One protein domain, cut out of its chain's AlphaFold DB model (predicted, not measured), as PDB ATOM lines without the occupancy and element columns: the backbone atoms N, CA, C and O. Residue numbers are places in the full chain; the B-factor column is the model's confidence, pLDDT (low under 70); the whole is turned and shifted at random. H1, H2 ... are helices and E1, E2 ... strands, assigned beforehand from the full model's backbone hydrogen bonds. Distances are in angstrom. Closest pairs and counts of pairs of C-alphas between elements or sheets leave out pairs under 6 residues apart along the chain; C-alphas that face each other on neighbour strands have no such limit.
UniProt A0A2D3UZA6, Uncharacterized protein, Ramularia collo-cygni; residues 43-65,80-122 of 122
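This is residues 43 to 65 and 80 to 122 of the 122 residues of an uncharacterized protein of Ramularia collo-cygni (UniProt A0A2D3UZA6). A long two-stranded hairpin, E2 and E3, widened by the short E1 along E3, makes a small sheet with H2 over one face; H1 packs on H2 on its side away from the sheet. No helix covers the sheet's other face. The printed part has 66 residues, with two named helices and three named strands in the order E1 H1 H2 E2 E3; the sheet is mixed, in the order E1 E3 E2. The class is mixed, helices and strands, and the whole is compact, with a radius of gyration of the C-alphas of 10.6 A and spans of 30 by 21 by 17 A.

E1, residues 43 to 46, is an edge strand, parallel to the inner strand E3, residues 114 to 121; N 44 and O 115 are within hydrogen-bond range at 2.8 A. H1, residues 54 to 64, is not on the sheet. It touches H2, residues 81 to 94, at a steep tilt of 39 degrees, opposite ways; their closest C-alphas are those of Ala 60 and Phe 87, 5.8 A apart. H2 is on the sheet at a height of 7.3 A, forming two layers, a helix on one face of a sheet. It is over E3 and E2, residues 101 to 109, and slantwise to the strands, at 44 degrees to E3 on the local plane. The closest C-alphas of H2 and E2 are those of Gln 85 and Gly 106, 4.2 A apart. E2 and E3 form an antiparallel hairpin, with N 107 and O 116 3.0 A apart. In H1 and H2 every O i to N i+4 pair is within hydrogen-bond range.

E1 begins at C-alpha 43 (-3.514, -38.007, 5.439) and is 9.9 A long. H1 is 15.0 A and H2 19.7 A long. E2, 22.7 A, bends by 58 degrees at residue 104. E3, 22.5 A, ends at C-alpha 121 (-9.451, -21.145, 11.934).

The C-alphas of Gly 100 and Asp 111 are the two farthest apart, at 31.4 A. Residues 66 to 79 are not printed, and C-alphas 65 and 80 are 10.5 A apart across this cut. Of the links that are printed whole, none is long. The mean pLDDT of the printed part is 85.9; residue 80 is under 70.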
ATOM      1  N   VAL A  43      -3.020 -39.388   5.520       84.75
ATOM      2  CA  VAL A  43      -3.514 -38.007   5.439       84.75
ATOM      3  C   VAL A  43      -3.548 -37.433   6.841       84.75
ATOM      4  O   VAL A  43      -4.330 -37.867   7.687       84.75
ATOM      5  N   LYS A  44      -2.721 -36.418   7.072       88.31
ATOM      6  CA  LYS A  44      -2.609 -35.738   8.354       88.31
ATOM      7  C   LYS A  44      -3.149 -34.322   8.243       88.31
ATOM      8  O   LYS A  44      -2.721 -33.554   7.391       88.31
ATOM      9  N   CYS A  45      -4.055 -33.954   9.140       88.25
ATOM     10  CA  CYS A  45      -4.537 -32.583   9.264       88.25
ATOM     11  C   CYS A  45      -3.924 -31.940  10.509       88.25
ATOM     12  O   CYS A  45      -4.126 -32.416  11.626       88.25
ATOM     13  N   GLU A  46      -3.156 -30.871  10.315       89.00
ATOM     14  CA  GLU A  46      -2.523 -30.099  11.381       89.00
ATOM     15  C   GLU A  46      -3.257 -28.776  11.615       89.00
ATOM     16  O   GLU A  46      -3.921 -28.244  10.729       89.00
ATOM     17  N   GLY A  47      -3.163 -28.247  12.836       80.06
ATOM     18  CA  GLY A  47      -3.820 -26.991  13.226       80.06
ATOM     19  C   GLY A  47      -5.302 -27.126  13.603       80.06
ATOM     20  O   GLY A  47      -5.849 -26.249  14.272       80.06
ATOM     21  N   ALA A  48      -5.929 -28.268  13.306       72.50
ATOM     22  CA  ALA A  48      -7.275 -28.614  13.747       72.50
ATOM     23  C   ALA A  48      -7.334 -30.076  14.220       72.50
ATOM     24  O   ALA A  48      -6.798 -30.961  13.561       72.50
ATOM     25  N   ASN A  49      -8.020 -30.361  15.336       79.50
ATOM     26  CA  ASN A  49      -8.338 -31.745  15.727       79.50
ATOM     27  C   ASN A  49      -9.551 -32.241  14.922       79.50
ATOM     28  O   ASN A  49     -10.634 -32.462  15.465       79.50
ATOM     29  N   VAL A  50      -9.377 -32.293  13.606       81.75
ATOM     30  CA  VAL A  50     -10.403 -32.648  12.633       81.75
ATOM     31  C   VAL A  50      -9.859 -33.782  11.784       81.75
ATOM     32  O   VAL A  50      -8.751 -33.707  11.262       81.75
ATOM     33  N   THR A  51     -10.657 -34.833  11.646       84.25
ATOM     34  CA  THR A  51     -10.354 -35.953  10.763       84.25
ATOM     35  C   THR A  51     -11.278 -35.862   9.553       84.25
ATOM     36  O   THR A  51     -12.497 -35.802   9.751       84.25
ATOM     37  N   PRO A  52     -10.743 -35.836   8.321       82.62
ATOM     38  CA  PRO A  52     -11.575 -35.899   7.134       82.62
ATOM     39  C   PRO A  52     -12.311 -37.242   7.068       82.62
ATOM     40  O   PRO A  52     -11.827 -38.286   7.499       82.62
ATOM     41  N   THR A  53     -13.503 -37.212   6.506       88.69
ATOM     42  CA  THR A  53     -14.358 -38.363   6.263       88.69
ATOM     43  C   THR A  53     -13.762 -39.203   5.140       88.69
ATOM     44  O   THR A  53     -13.433 -38.683   4.073       88.69
ATOM     45  N   GLU A  54     -13.735 -40.524   5.321       86.69
ATOM     46  CA  GLU A  54     -13.216 -41.478   4.329       86.69
ATOM     47  C   GLU A  54     -13.812 -41.299   2.924       86.69
ATOM     48  O   GLU A  54     -13.120 -41.474   1.929       86.69
ATOM     49  N   ALA A  55     -15.082 -40.894   2.816       87.44
ATOM     50  CA  ALA A  55     -15.716 -40.636   1.522       87.44
ATOM     51  C   ALA A  55     -15.076 -39.458   0.763       87.44
ATOM     52  O   ALA A  55     -14.906 -39.531  -0.453       87.44
ATOM     53  N   VAL A  56     -14.710 -38.384   1.470       88.31
ATOM     54  CA  VAL A  56     -14.076 -37.202   0.867       88.31
ATOM     55  C   VAL A  56     -12.610 -37.500   0.562       88.31
ATOM     56  O   VAL A  56     -12.141 -37.152  -0.518       88.31
ATOM     57  N   ILE A  57     -11.920 -38.233   1.445       85.81
ATOM     58  CA  ILE A  57     -10.562 -38.736   1.191       85.81
ATOM     59  C   ILE A  57     -10.549 -39.615  -0.062       85.81
ATOM     60  O   ILE A  57      -9.711 -39.416  -0.934       85.81
ATOM     61  N   ALA A  58     -11.483 -40.558  -0.198       84.88
ATOM     62  CA  ALA A  58     -11.550 -41.449  -1.353       84.88
ATOM     63  C   ALA A  58     -11.768 -40.687  -2.672       84.88
ATOM     64  O   ALA A  58     -11.091 -40.970  -3.659       84.88
ATOM     65  N   GLU A  59     -12.663 -39.696  -2.694       86.88
ATOM     66  CA  GLU A  59     -12.890 -38.872  -3.888       86.88
ATOM     67  C   GLU A  59     -11.698 -37.944  -4.180       86.88
ATOM     68  O   GLU A  59     -11.316 -37.801  -5.342       86.88
ATOM     69  N   ALA A  60     -11.048 -37.382  -3.155       85.94
ATOM     70  CA  ALA A  60      -9.808 -36.621  -3.316       85.94
ATOM     71  C   ALA A  60      -8.697 -37.503  -3.909       85.94
ATOM     72  O   ALA A  60      -8.049 -37.128  -4.886       85.94
ATOM     73  N   ARG A  61      -8.544 -38.734  -3.403       82.56
ATOM     74  CA  ARG A  61      -7.606 -39.723  -3.951       82.56
ATOM     75  C   ARG A  61      -7.934 -40.075  -5.397       82.56
ATOM     76  O   ARG A  61      -7.036 -40.256  -6.204       82.56
ATOM     77  N   ARG A  62      -9.214 -40.169  -5.755       81.31
ATOM     78  CA  ARG A  62      -9.632 -40.431  -7.139       81.31
ATOM     79  C   ARG A  62      -9.259 -39.299  -8.100       81.31
ATOM     80  O   ARG A  62      -9.090 -39.556  -9.286       81.31
ATOM     81  N   ARG A  63      -9.220 -38.057  -7.613       81.75
ATOM     82  CA  ARG A  63      -9.011 -36.850  -8.427       81.75
ATOM     83  C   ARG A  63      -7.550 -36.458  -8.561       81.75
ATOM     84  O   ARG A  63      -7.144 -36.048  -9.641       81.75
ATOM     85  N   TYR A  64      -6.811 -36.543  -7.460       79.69
ATOM     86  CA  TYR A  64      -5.487 -35.938  -7.334       79.69
ATOM     87  C   TYR A  64      -4.367 -36.963  -7.163       79.69
ATOM     88  O   TYR A  64      -3.205 -36.579  -7.209       79.69
ATOM     89  N   GLN A  65      -4.699 -38.248  -6.977       75.19
ATOM     90  CA  GLN A  65      -3.710 -39.323  -7.028       75.19
ATOM     91  C   GLN A  65      -3.798 -40.047  -8.360       75.19
ATOM     92  O   GLN A  65      -4.878 -40.493  -8.753       75.19
ATOM     93  N   SER A  80       3.964 -34.110  -6.269       66.69
ATOM     94  CA  SER A  80       4.367 -32.745  -5.967       66.69
ATOM     95  C   SER A  80       3.573 -32.167  -4.807       66.69
ATOM     96  O   SER A  80       2.443 -32.582  -4.537       66.69
ATOM     97  N   ASP A  81       4.162 -31.156  -4.173       75.38
ATOM     98  CA  ASP A  81       3.458 -30.327  -3.204       75.38
ATOM     99  C   ASP A  81       2.213 -29.699  -3.842       75.38
ATOM    100  O   ASP A  81       1.156 -29.766  -3.236       75.38
ATOM    101  N   ASP A  82       2.260 -29.248  -5.102       79.62
ATOM    102  CA  ASP A  82       1.084 -28.701  -5.807       79.62
ATOM    103  C   ASP A  82      -0.132 -29.653  -5.785       79.62
ATOM    104  O   ASP A  82      -1.258 -29.238  -5.517       79.62
ATOM    105  N   GLN A  83       0.083 -30.956  -6.009       80.00
ATOM    106  CA  GLN A  83      -0.994 -31.951  -5.932       80.00
ATOM    107  C   GLN A  83      -1.476 -32.173  -4.494       80.00
ATOM    108  O   GLN A  83      -2.663 -32.418  -4.272       80.00
ATOM    109  N   ALA A  84      -0.573 -32.091  -3.512       85.31
ATOM    110  CA  ALA A  84      -0.927 -32.156  -2.099       85.31
ATOM    111  C   ALA A  84      -1.751 -30.935  -1.667       85.31
ATOM    112  O   ALA A  84      -2.718 -31.091  -0.923       85.31
ATOM    113  N   GLN A  85      -1.427 -29.746  -2.177       89.31
ATOM    114  CA  GLN A  85      -2.183 -28.517  -1.948       89.31
ATOM    115  C   GLN A  85      -3.606 -28.637  -2.496       89.31
ATOM    116  O   GLN A  85      -4.562 -28.449  -1.743       89.31
ATOM    117  N   ASP A  86      -3.761 -29.054  -3.756       89.31
ATOM    118  CA  ASP A  86      -5.077 -29.272  -4.369       89.31
ATOM    119  C   ASP A  86      -5.897 -30.332  -3.612       89.31
ATOM    120  O   ASP A  86      -7.097 -30.162  -3.369       89.31
ATOM    121  N   PHE A  87      -5.245 -31.421  -3.187       89.88
ATOM    122  CA  PHE A  87      -5.864 -32.462  -2.369       89.88
ATOM    123  C   PHE A  87      -6.367 -31.897  -1.034       89.88
ATOM    124  O   PHE A  87      -7.528 -32.100  -0.670       89.88
ATOM    125  N   CYS A  88      -5.519 -31.167  -0.309       90.75
ATOM    126  CA  CYS A  88      -5.843 -30.585   0.991       90.75
ATOM    127  C   CYS A  88      -6.926 -29.508   0.899       90.75
ATOM    128  O   CYS A  88      -7.853 -29.493   1.714       90.75
ATOM    129  N   GLN A  89      -6.859 -28.649  -0.117       92.56
ATOM    130  CA  GLN A  89      -7.887 -27.653  -0.382       92.56
ATOM    131  C   GLN A  89      -9.236 -28.326  -0.654       92.56
ATOM    132  O   GLN A  89     -10.245 -27.951  -0.049       92.56
ATOM    133  N   TYR A  90      -9.256 -29.378  -1.479       92.12
ATOM    134  CA  TYR A  90     -10.475 -30.136  -1.747       92.12
ATOM    135  C   TYR A  90     -11.090 -30.712  -0.465       92.12
ATOM    136  O   TYR A  90     -12.308 -30.618  -0.286       92.12
ATOM    137  N   LEU A  91     -10.277 -31.267   0.443       90.62
ATOM    138  CA  LEU A  91     -10.767 -31.780   1.726       90.62
ATOM    139  C   LEU A  91     -11.462 -30.688   2.546       90.62
ATOM    140  O   LEU A  91     -12.588 -30.896   2.997       90.62
ATOM    141  N   VAL A  92     -10.817 -29.530   2.715       91.00
ATOM    142  CA  VAL A  92     -11.347 -28.426   3.532       91.00
ATOM    143  C   VAL A  92     -12.638 -27.851   2.944       91.00
ATOM    144  O   VAL A  92     -13.562 -27.524   3.687       91.00
ATOM    145  N   GLU A  93     -12.736 -27.761   1.619       92.12
ATOM    146  CA  GLU A  93     -13.912 -27.207   0.940       92.12
ATOM    147  C   GLU A  93     -15.109 -28.169   0.901       92.12
ATOM    148  O   GLU A  93     -16.261 -27.723   0.886       92.12
ATOM    149  N   ASN A  94     -14.861 -29.483   0.871       92.81
ATOM    150  CA  ASN A  94     -15.899 -30.485   0.605       92.81
ATOM    151  C   ASN A  94     -16.278 -31.324   1.828       92.81
ATOM    152  O   ASN A  94     -17.344 -31.951   1.825       92.81
ATOM    153  N   ASP A  95     -15.465 -31.324   2.886       91.12
ATOM    154  CA  ASP A  95     -15.803 -32.003   4.129       91.12
ATOM    155  C   ASP A  95     -16.387 -31.049   5.175       91.12
ATOM    156  O   ASP A  95     -15.779 -30.073   5.614       91.12
ATOM    157  N   LYS A  96     -17.581 -31.394   5.662       89.19
ATOM    158  CA  LYS A  96     -18.264 -30.654   6.729       89.19
ATOM    159  C   LYS A  96     -17.494 -30.677   8.050       89.19
ATOM    160  O   LYS A  96     -17.757 -29.818   8.894       89.19
ATOM    161  N   ALA A  97     -16.581 -31.630   8.236       87.38
ATOM    162  CA  ALA A  97     -15.702 -31.706   9.394       87.38
ATOM    163  C   ALA A  97     -14.826 -30.444   9.538       87.38
ATOM    164  O   ALA A  97     -14.556 -30.021  10.660       87.38
ATOM    165  N   PHE A  98     -14.481 -29.775   8.428       87.81
ATOM    166  CA  PHE A  98     -13.692 -28.535   8.426       87.81
ATOM    167  C   PHE A  98     -14.532 -27.257   8.527       87.81
ATOM    168  O   PHE A  98     -14.044 -26.156   8.277       87.81
ATOM    169  N   LYS A  99     -15.804 -27.346   8.931       88.88
ATOM    170  CA  LYS A  99     -16.629 -26.148   9.114       88.88
ATOM    171  C   LYS A  99     -16.007 -25.210  10.160       88.88
ATOM    172  O   LYS A  99     -15.888 -25.571  11.326       88.88
ATOM    173  N   GLY A 100     -15.708 -23.977   9.749       89.00
ATOM    174  CA  GLY A 100     -15.054 -22.970  10.598       89.00
ATOM    175  C   GLY A 100     -13.530 -22.958  10.484       89.00
ATOM    176  O   GLY A 100     -12.872 -22.234  11.228       89.00
ATOM    177  N   PHE A 101     -12.982 -23.722   9.545       91.44
ATOM    178  CA  PHE A 101     -11.571 -23.746   9.210       91.44
ATOM    179  C   PHE A 101     -11.352 -23.329   7.752       91.44
ATOM    180  O   PHE A 101     -12.278 -23.352   6.940       91.44
ATOM    181  N   LYS A 102     -10.121 -22.939   7.431       91.88
ATOM    182  CA  LYS A 102      -9.641 -22.664   6.077       91.88
ATOM    183  C   LYS A 102      -8.304 -23.360   5.851       91.88
ATOM    184  O   LYS A 102      -7.537 -23.579   6.788       91.88
ATOM    185  N   TYR A 103      -8.066 -23.703   4.595       91.88
ATOM    186  CA  TYR A 103      -6.800 -24.242   4.130       91.88
ATOM    187  C   TYR A 103      -5.707 -23.166   4.226       91.88
ATOM    188  O   TYR A 103      -5.975 -22.004   3.907       91.88
ATOM    189  N   ASP A 104      -4.521 -23.551   4.698       93.44
ATOM    190  CA  ASP A 104      -3.342 -22.681   4.793       93.44
ATOM    191  C   ASP A 104      -2.225 -23.183   3.871       93.44
ATOM    192  O   ASP A 104      -1.773 -22.446   2.998       93.44
ATOM    193  N   ASP A 105      -1.836 -24.453   4.022       91.12
ATOM    194  CA  ASP A 105      -0.766 -25.072   3.237       91.12
ATOM    195  C   ASP A 105      -0.940 -26.595   3.132       91.12
ATOM    196  O   ASP A 105      -1.664 -27.222   3.912       91.12
ATOM    197  N   GLY A 106      -0.279 -27.197   2.150       88.50
ATOM    198  CA  GLY A 106      -0.329 -28.618   1.853       88.50
ATOM    199  C   GLY A 106       1.017 -29.087   1.328       88.50
ATOM    200  O   GLY A 106       1.569 -28.487   0.409       88.50
ATOM    201  N   HIS A 107       1.542 -30.167   1.898       87.62
ATOM    202  CA  HIS A 107       2.819 -30.727   1.470       87.62
ATOM    203  C   HIS A 107       2.759 -32.248   1.393       87.62
ATOM    204  O   HIS A 107       2.033 -32.902   2.155       87.62
ATOM    205  N   PHE A 108       3.568 -32.825   0.507       84.75
ATOM    206  CA  PHE A 108       3.742 -34.269   0.439       84.75
ATOM    207  C   PHE A 108       5.103 -34.668   0.996       84.75
ATOM    208  O   PHE A 108       6.151 -34.339   0.445       84.75
ATOM    209  N   ASP A 109       5.084 -35.417   2.096       83.38
ATOM    210  CA  ASP A 109       6.278 -36.089   2.579       83.38
ATOM    211  C   ASP A 109       6.424 -37.423   1.851       83.38
ATOM    212  O   ASP A 109       5.744 -38.415   2.128       83.38
ATOM    213  N   PHE A 110       7.350 -37.403   0.906       73.81
ATOM    214  CA  PHE A 110       7.798 -38.541   0.138       73.81
ATOM    215  C   PHE A 110       8.296 -39.675   1.066       73.81
ATOM    216  O   PHE A 110       7.817 -40.809   0.940       73.81
ATOM    217  N   ASP A 111       9.177 -39.396   2.031       77.25
ATOM    218  CA  ASP A 111       9.839 -40.433   2.835       77.25
ATOM    219  C   ASP A 111       8.829 -41.227   3.677       77.25
ATOM    220  O   ASP A 111       8.969 -42.442   3.867       77.25
ATOM    221  N   THR A 112       7.784 -40.552   4.163       77.44
ATOM    222  CA  THR A 112       6.723 -41.171   4.971       77.44
ATOM    223  C   THR A 112       5.468 -41.529   4.176       77.44
ATOM    224  O   THR A 112       4.598 -42.225   4.703       77.44
ATOM    225  N   ASN A 113       5.387 -41.137   2.901       76.50
ATOM    226  CA  ASN A 113       4.204 -41.265   2.049       76.50
ATOM    227  C   ASN A 113       2.951 -40.646   2.702       76.50
ATOM    228  O   ASN A 113       1.882 -41.269   2.742       76.50
ATOM    229  N   THR A 114       3.114 -39.431   3.232       84.31
ATOM    230  CA  THR A 114       2.098 -38.700   4.001       84.31
ATOM    231  C   THR A 114       1.762 -37.381   3.318       84.31
ATOM    232  O   THR A 114       2.649 -36.586   3.019       84.31
ATOM    233  N   ILE A 115       0.474 -37.116   3.114       86.94
ATOM    234  CA  ILE A 115      -0.023 -35.777   2.789       86.94
ATOM    235  C   ILE A 115      -0.316 -35.061   4.102       86.94
ATOM    236  O   ILE A 115      -1.163 -35.515   4.876       86.94
ATOM    237  N   THR A 116       0.337 -33.928   4.332       90.12
ATOM    238  CA  THR A 116       0.009 -33.049   5.454       90.12
ATOM    239  C   THR A 116      -0.762 -31.846   4.945       90.12
ATOM    240  O   THR A 116      -0.288 -31.117   4.078       90.12
ATOM    241  N   CYS A 117      -1.933 -31.621   5.530       91.06
ATOM    242  CA  CYS A 117      -2.765 -30.451   5.311       91.06
ATOM    243  C   CYS A 117      -2.688 -29.555   6.545       91.06
ATOM    244  O   CYS A 117      -3.140 -29.951   7.624       91.06
ATOM    245  N   VAL A 118      -2.141 -28.354   6.395       92.50
ATOM    246  CA  VAL A 118      -2.136 -27.319   7.428       92.50
ATOM    247  C   VAL A 118      -3.421 -26.513   7.313       92.50
ATOM    248  O   VAL A 118      -3.788 -26.015   6.246       92.50
ATOM    249  N   ILE A 119      -4.138 -26.424   8.427       92.75
ATOM    250  CA  ILE A 119      -5.486 -25.876   8.470       92.75
ATOM    251  C   ILE A 119      -5.570 -24.899   9.636       92.75
ATOM    252  O   ILE A 119      -5.162 -25.202  10.757       92.75
ATOM    253  N   VAL A 120      -6.142 -23.726   9.388       91.00
ATOM    254  CA  VAL A 120      -6.270 -22.662  10.390       91.00
ATOM    255  C   VAL A 120      -7.737 -22.282  10.599       91.00
ATOM    256  O   VAL A 120      -8.569 -22.527   9.723       91.00
ATOM    257  N   PRO A 121      -8.109 -21.687  11.746       90.06
ATOM    258  CA  PRO A 121      -9.451 -21.145  11.934       90.06
ATOM    259  C   PRO A 121      -9.794 -20.111  10.848       90.06
ATOM    260  O   PRO A 121      -8.944 -19.291  10.480       90.06
ATOM    261  N   ALA A 122     -11.021 -20.178  10.323       83.75
ATOM    262  CA  ALA A 122     -11.508 -19.287   9.267       83.75
ATOM    263  C   ALA A 122     -11.539 -17.820   9.719       83.75
ATOM    264  O   ALA A 122     -12.096 -17.540  10.804       83.75
TER     265      ALA A 122